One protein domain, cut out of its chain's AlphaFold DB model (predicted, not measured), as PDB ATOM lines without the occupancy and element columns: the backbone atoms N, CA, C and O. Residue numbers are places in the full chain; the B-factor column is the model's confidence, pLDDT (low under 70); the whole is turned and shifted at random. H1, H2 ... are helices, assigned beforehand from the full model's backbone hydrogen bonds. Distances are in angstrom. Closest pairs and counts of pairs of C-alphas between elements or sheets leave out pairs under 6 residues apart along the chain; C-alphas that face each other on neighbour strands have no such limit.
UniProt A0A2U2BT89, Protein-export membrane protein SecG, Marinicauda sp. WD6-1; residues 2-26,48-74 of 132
ATOM      1  N   THR A   2      11.795 131.078 151.358       62.97
ATOM      2  CA  THR A   2      13.120 130.814 150.744       62.97
ATOM      3  C   THR A   2      13.130 130.799 149.209       62.97
ATOM      4  O   THR A   2      14.043 131.342 148.598       62.97
ATOM      5  N   THR A   3      12.083 130.279 148.560       75.75
ATOM      6  CA  THR A   3      11.955 130.276 147.088       75.75
ATOM      7  C   THR A   3      11.994 131.684 146.494       75.75
ATOM      8  O   THR A   3      12.573 131.893 145.435       75.75
ATOM      9  N   VAL A   4      11.431 132.671 147.200       76.69
ATOM     10  CA  VAL A   4      11.451 134.077 146.770       76.69
ATOM     11  C   VAL A   4      12.882 134.617 146.788       76.69
ATOM     12  O   VAL A   4      13.296 135.279 145.842       76.69
ATOM     13  N   LEU A   5      13.664 134.270 147.816       71.88
ATOM     14  CA  LEU A   5      15.078 134.641 147.906       71.88
ATOM     15  C   LEU A   5      15.909 133.983 146.795       71.88
ATOM     16  O   LEU A   5      16.731 134.664 146.189       71.88
ATOM     17  N   LEU A   6      15.642 132.716 146.456       75.50
ATOM     18  CA  LEU A   6      16.305 132.021 145.341       75.50
ATOM     19  C   LEU A   6      15.994 132.650 143.981       75.50
ATOM     20  O   LEU A   6      16.889 132.814 143.156       75.50
ATOM     21  N   ILE A   7      14.739 133.034 143.749       79.00
ATOM     22  CA  ILE A   7      14.325 133.666 142.491       79.00
ATOM     23  C   ILE A   7      14.970 135.048 142.350       79.00
ATOM     24  O   ILE A   7      15.545 135.353 141.306       79.00
ATOM     25  N   ILE A   8      14.927 135.872 143.402       79.88
ATOM     26  CA  ILE A   8      15.567 137.197 143.401       79.88
ATOM     27  C   ILE A   8      17.068 137.055 143.152       79.88
ATOM     28  O   ILE A   8      17.641 137.779 142.339       79.88
ATOM     29  N   HIS A   9      17.697 136.085 143.807       71.12
ATOM     30  CA  HIS A   9      19.110 135.802 143.640       71.12
ATOM     31  C   HIS A   9      19.465 135.390 142.207       71.12
ATOM     32  O   HIS A   9      20.412 135.925 141.634       71.12
ATOM     33  N   LEU A  10      18.681 134.492 141.605       79.38
ATOM     34  CA  LEU A  10      18.860 134.052 140.222       79.38
ATOM     35  C   LEU A  10      18.773 135.229 139.240       79.38
ATOM     36  O   LEU A  10      19.592 135.337 138.328       79.38
ATOM     37  N   ILE A  11      17.818 136.139 139.455       82.88
ATOM     38  CA  ILE A  11      17.634 137.336 138.622       82.88
ATOM     39  C   ILE A  11      18.816 138.301 138.780       82.88
ATOM     40  O   ILE A  11      19.350 138.780 137.779       82.88
ATOM     41  N   VAL A  12      19.265 138.568 140.011       77.00
ATOM     42  CA  VAL A  12      20.422 139.444 140.278       77.00
ATOM     43  C   VAL A  12      21.707 138.849 139.699       77.00
ATOM     44  O   VAL A  12      22.499 139.570 139.092       77.00
ATOM     45  N   ALA A  13      21.896 137.533 139.818       75.69
ATOM     46  CA  ALA A  13      23.023 136.831 139.219       75.69
ATOM     47  C   ALA A  13      23.003 136.950 137.686       75.69
ATOM     48  O   ALA A  13      23.998 137.376 137.103       75.69
ATOM     49  N   ALA A  14      21.864 136.665 137.041       79.50
ATOM     50  CA  ALA A  14      21.677 136.808 135.594       79.50
ATOM     51  C   ALA A  14      21.939 138.247 135.106       79.50
ATOM     52  O   ALA A  14      22.623 138.456 134.096       79.50
ATOM     53  N   ALA A  15      21.450 139.242 135.849       79.88
ATOM     54  CA  ALA A  15      21.680 140.654 135.562       79.88
ATOM     55  C   ALA A  15      23.174 141.014 135.645       79.88
ATOM     56  O   ALA A  15      23.698 141.654 134.733       79.88
ATOM     57  N   LEU A  16      23.885 140.542 136.675       74.06
ATOM     58  CA  LEU A  16      25.330 140.752 136.799       74.06
ATOM     59  C   LEU A  16      26.116 140.087 135.661       74.06
ATOM     60  O   LEU A  16      27.019 140.725 135.120       74.06
ATOM     61  N   VAL A  17      25.758 138.866 135.237       74.38
ATOM     62  CA  VAL A  17      26.392 138.216 134.067       74.38
ATOM     63  C   VAL A  17      26.222 139.082 132.823       74.38
ATOM     64  O   VAL A  17      27.178 139.329 132.091       74.38
ATOM     65  N   THR A  18      24.998 139.559 132.593       78.94
ATOM     66  CA  THR A  18      24.639 140.341 131.405       78.94
ATOM     67  C   THR A  18      25.438 141.640 131.350       78.94
ATOM     68  O   THR A  18      26.021 141.962 130.316       78.94
ATOM     69  N   VAL A  19      25.550 142.346 132.480       71.56
ATOM     70  CA  VAL A  19      26.363 143.564 132.599       71.56
ATOM     71  C   VAL A  19      27.847 143.276 132.335       71.56
ATOM     72  O   VAL A  19      28.496 144.040 131.622       71.56
ATOM     73  N   VAL A  20      28.382 142.162 132.843       72.56
ATOM     74  CA  VAL A  20      29.788 141.770 132.633       72.56
ATOM     75  C   VAL A  20      30.075 141.413 131.171       72.56
ATOM     76  O   VAL A  20      31.128 141.774 130.644       72.56
ATOM     77  N   LEU A  21      29.154 140.730 130.489       73.19
ATOM     78  CA  LEU A  21      29.320 140.380 129.075       73.19
ATOM     79  C   LEU A  21      29.169 141.597 128.155       73.19
ATOM     80  O   LEU A  21      29.931 141.729 127.195       73.19
ATOM     81  N   MET A  22      28.250 142.512 128.475       72.88
ATOM     82  CA  MET A  22      28.034 143.744 127.712       72.88
ATOM     83  C   MET A  22      29.261 144.666 127.737       72.88
ATOM     84  O   MET A  22      29.564 145.312 126.743       72.88
ATOM     85  N   GLN A  23      30.038 144.662 128.826       64.25
ATOM     86  CA  GLN A  23      31.302 145.409 128.912       64.25
ATOM     87  C   GLN A  23      32.421 144.837 128.013       64.25
ATOM     88  O   GLN A  23      33.461 145.477 127.861       64.25
ATOM     89  N   ARG A  24      32.237 143.651 127.404       63.25
ATOM     90  CA  ARG A  24      33.258 142.957 126.595       63.25
ATOM     91  C   ARG A  24      32.920 142.833 125.103       63.25
ATOM     92  O   ARG A  24      33.819 142.539 124.312       63.25
ATOM     93  N   SER A  25      31.664 143.024 124.688       56.81
ATOM     94  CA  SER A  25      31.238 142.730 123.307       56.81
ATOM     95  C   SER A  25      31.876 143.625 122.235       56.81
ATOM     96  O   SER A  25      31.805 143.285 121.059       56.81
ATOM     97  N   GLU A  26      32.563 144.707 122.613       50.38
ATOM     98  CA  GLU A  26      33.225 145.626 121.672       50.38
ATOM     99  C   GLU A  26      34.751 145.423 121.537       50.38
ATOM    100  O   GLU A  26      35.380 146.085 120.716       50.38
ATOM    101  N   LEU A  48      46.334 144.680 128.508       62.97
ATOM    102  CA  LEU A  48      45.777 145.131 129.789       62.97
ATOM    103  C   LEU A  48      44.259 144.967 129.836       62.97
ATOM    104  O   LEU A  48      43.749 144.383 130.786       62.97
ATOM    105  N   LEU A  49      43.551 145.390 128.786       57.88
ATOM    106  CA  LEU A  49      42.090 145.282 128.721       57.88
ATOM    107  C   LEU A  49      41.629 143.813 128.744       57.88
ATOM    108  O   LEU A  49      40.716 143.439 129.482       57.88
ATOM    109  N   THR A  50      42.337 142.958 128.002       67.31
ATOM    110  CA  THR A  50      42.109 141.506 127.968       67.31
ATOM    111  C   THR A  50      42.396 140.860 129.325       67.31
ATOM    112  O   THR A  50      41.633 140.013 129.790       67.31
ATOM    113  N   ARG A  51      43.474 141.274 130.000       67.56
ATOM    114  CA  ARG A  51      43.867 140.737 131.309       67.56
ATOM    115  C   ARG A  51      42.904 141.160 132.413       67.56
ATOM    116  O   ARG A  51      42.519 140.319 133.217       67.56
ATOM    117  N   VAL A  52      42.470 142.419 132.414       71.69
ATOM    118  CA  VAL A  52      41.445 142.932 133.333       71.69
ATOM    119  C   VAL A  52      40.134 142.179 133.120       71.69
ATOM    120  O   VAL A  52      39.576 141.656 134.076       71.69
ATOM    121  N   THR A  53      39.705 141.996 131.871       73.38
ATOM    122  CA  THR A  53      38.510 141.202 131.544       73.38
ATOM    123  C   THR A  53      38.622 139.753 132.021       73.38
ATOM    124  O   THR A  53      37.658 139.212 132.555       73.38
ATOM    125  N   MET A  54      39.779 139.104 131.849       73.25
ATOM    126  CA  MET A  54      39.996 137.739 132.346       73.25
ATOM    127  C   MET A  54      39.882 137.663 133.869       73.25
ATOM    128  O   MET A  54      39.257 136.739 134.386       73.25
ATOM    129  N   ILE A  55      40.440 138.646 134.579       74.56
ATOM    130  CA  ILE A  55      40.341 138.734 136.038       74.56
ATOM    131  C   ILE A  55      38.881 138.945 136.453       74.56
ATOM    132  O   ILE A  55      38.387 138.212 137.304       74.56
ATOM    133  N   LEU A  56      38.160 139.869 135.813       70.75
ATOM    134  CA  LEU A  56      36.737 140.100 136.085       70.75
ATOM    135  C   LEU A  56      35.889 138.857 135.781       70.75
ATOM    136  O   LEU A  56      34.990 138.531 136.547       70.75
ATOM    137  N   CYS A  57      36.203 138.125 134.711       73.31
ATOM    138  CA  CYS A  57      35.542 136.869 134.361       73.31
ATOM    139  C   CYS A  57      35.776 135.786 135.425       73.31
ATOM    140  O   CYS A  57      34.840 135.086 135.807       73.31
ATOM    141  N   ALA A  58      37.008 135.656 135.926       78.38
ATOM    142  CA  ALA A  58      37.343 134.709 136.986       78.38
ATOM    143  C   ALA A  58      36.651 135.070 138.311       78.38
ATOM    144  O   ALA A  58      36.083 134.198 138.967       78.38
ATOM    145  N   VAL A  59      36.636 136.359 138.669       77.31
ATOM    146  CA  VAL A  59      35.924 136.874 139.850       77.31
ATOM    147  C   VAL A  59      34.417 136.635 139.726       77.31
ATOM    148  O   VAL A  59      33.789 136.212 140.691       77.31
ATOM    149  N   PHE A  60      33.840 136.834 138.539       76.44
ATOM    150  CA  PHE A  60      32.425 136.584 138.272       76.44
ATOM    151  C   PHE A  60      32.044 135.105 138.481       76.44
ATOM    152  O   PHE A  60      31.091 134.810 139.203       76.44
ATOM    153  N   ILE A  61      32.819 134.172 137.914       78.50
ATOM    154  CA  ILE A  61      32.589 132.728 138.097       78.50
ATOM    155  C   ILE A  61      32.745 132.342 139.574       78.50
ATOM    156  O   ILE A  61      31.899 131.633 140.118       78.50
ATOM    157  N   GLY A  62      33.788 132.847 140.241       83.81
ATOM    158  CA  GLY A  62      34.008 132.615 141.671       83.81
ATOM    159  C   GLY A  62      32.844 133.108 142.531       83.81
ATOM    160  O   GLY A  62      32.385 132.383 143.411       83.81
ATOM    161  N   ASN A  63      32.308 134.293 142.232       75.12
ATOM    162  CA  ASN A  63      31.143 134.841 142.923       75.12
ATOM    163  C   ASN A  63      29.882 133.991 142.686       75.12
ATOM    164  O   ASN A  63      29.145 133.737 143.632       75.12
ATOM    165  N   SER A  64      29.665 133.483 141.464       72.69
ATOM    166  CA  SER A  64      28.552 132.567 141.160       72.69
ATOM    167  C   SER A  64      28.614 131.276 141.983       72.69
ATOM    168  O   SER A  64      27.581 130.796 142.444       72.69
ATOM    169  N   ILE A  65      29.808 130.711 142.174       78.94
ATOM    170  CA  ILE A  65      30.004 129.476 142.947       78.94
ATOM    171  C   ILE A  65      29.867 129.748 144.450       78.94
ATOM    172  O   ILE A  65      29.189 129.000 145.149       78.94
ATOM    173  N   LEU A  66      30.471 130.830 144.952       77.88
ATOM    174  CA  LEU A  66      30.411 131.203 146.368       77.88
ATOM    175  C   LEU A  66      28.964 131.403 146.831       77.88
ATOM    176  O   LEU A  66      28.565 130.886 147.873       77.88
ATOM    177  N   LEU A  67      28.169 132.112 146.033       69.75
ATOM    178  CA  LEU A  67      26.767 132.372 146.330       69.75
ATOM    179  C   LEU A  67      25.905 131.100 146.229       69.75
ATOM    180  O   LEU A  67      25.008 130.924 147.051       69.75
ATOM    181  N   ALA A  68      26.214 130.179 145.308       69.44
ATOM    182  CA  ALA A  68      25.561 128.869 145.241       69.44
ATOM    183  C   ALA A  68      25.833 128.021 146.495       69.44
ATOM    184  O   ALA A  68      24.925 127.369 147.008       69.44
ATOM    185  N   ILE A  69      27.060 128.066 147.025       71.12
ATOM    186  CA  ILE A  69      27.418 127.372 148.268       71.12
ATOM    187  C   ILE A  69      26.688 128.004 149.455       71.12
ATOM    188  O   ILE A  69      26.019 127.292 150.196       71.12
ATOM    189  N   VAL A  70      26.761 129.331 149.617       66.69
ATOM    190  CA  VAL A  70      26.095 130.038 150.728       66.69
ATOM    191  C   VAL A  70      24.583 129.809 150.698       66.69
ATOM    192  O   VAL A  70      23.995 129.496 151.725       66.69
ATOM    193  N   SER A  71      23.963 129.873 149.519       62.94
ATOM    194  CA  SER A  71      22.531 129.612 149.369       62.94
ATOM    195  C   SER A  71      22.155 128.138 149.561       62.94
ATOM    196  O   SER A  71      21.015 127.851 149.920       62.94
ATOM    197  N   GLY A  72      23.070 127.204 149.295       62.69
ATOM    198  CA  GLY A  72      22.848 125.772 149.484       62.69
ATOM    199  C   GLY A  72      22.961 125.329 150.945       62.69
ATOM    200  O   GLY A  72      22.287 124.381 151.341       62.69
ATOM    201  N   VAL A  73      23.756 126.022 151.765       60.50
ATOM    202  CA  VAL A  73      23.984 125.670 153.180       60.50
ATOM    203  C   VAL A  73      22.734 125.880 154.049       60.50
ATOM    204  O   VAL A  73      22.507 125.103 154.978       60.50
ATOM    205  N   ASP A  74      21.847 126.816 153.701       57.00
ATOM    206  CA  ASP A  74      20.547 126.986 154.379       57.00
ATOM    207  C   ASP A  74      19.555 125.830 154.115       57.00
ATOM    208  O   ASP A  74      18.498 125.749 154.743       57.00
TER     209      ASP A  74
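AT A GLANCE: This is residues 2 to 26 and 48 to 74 of the 132 residues of the protein "Protein-export membrane protein SecG" of Marinicauda sp. WD6-1 (UniProt A0A2U2BT89). Two long helices, H2 and the somewhat shorter H1, lie side by side and run opposite ways, together making a rod, with a short tail of residues 23 to 26 after H1. The printed part has 52 residues with two named helices, H1 then H2, and no named strand; its class is all helix. It is loose, with a radius of gyration of the C-alphas of 13.0 A, and spans 41 by 18 by 7 A.

HOW THE PARTS SIT: H2, residues 48 to 73, and H1, residues 2 to 22, touch, their closest C-alphas being those of Ser 64 and Ala 13, 7.2 A apart. Their lines stand at a shallow tilt of 6 degrees, opposite ways. In H1 and H2 every O i to N i+4 pair is within hydrogen-bond range.

IN THESE COORDINATES: H2 measures 37.4 A from C-alpha 48 at (45.777, 145.131, 129.789) to C-alpha 73 at (23.984, 125.670, 153.180). H1 measures 30.3 A and begins with C-alpha 2 at (13.120, 130.814, 150.744).

THE WHOLE: The C-alphas farthest apart, those of Thr 2 and Leu 48, are 41.4 A apart. Residues 27 to 47 are not printed; C-alphas 26 and 48 are 15.0 A apart across this cut. Mean pLDDT of the printed part is 71.8, with residues 23 to 26, 48 to 51 and 70 to 74 among those under 70.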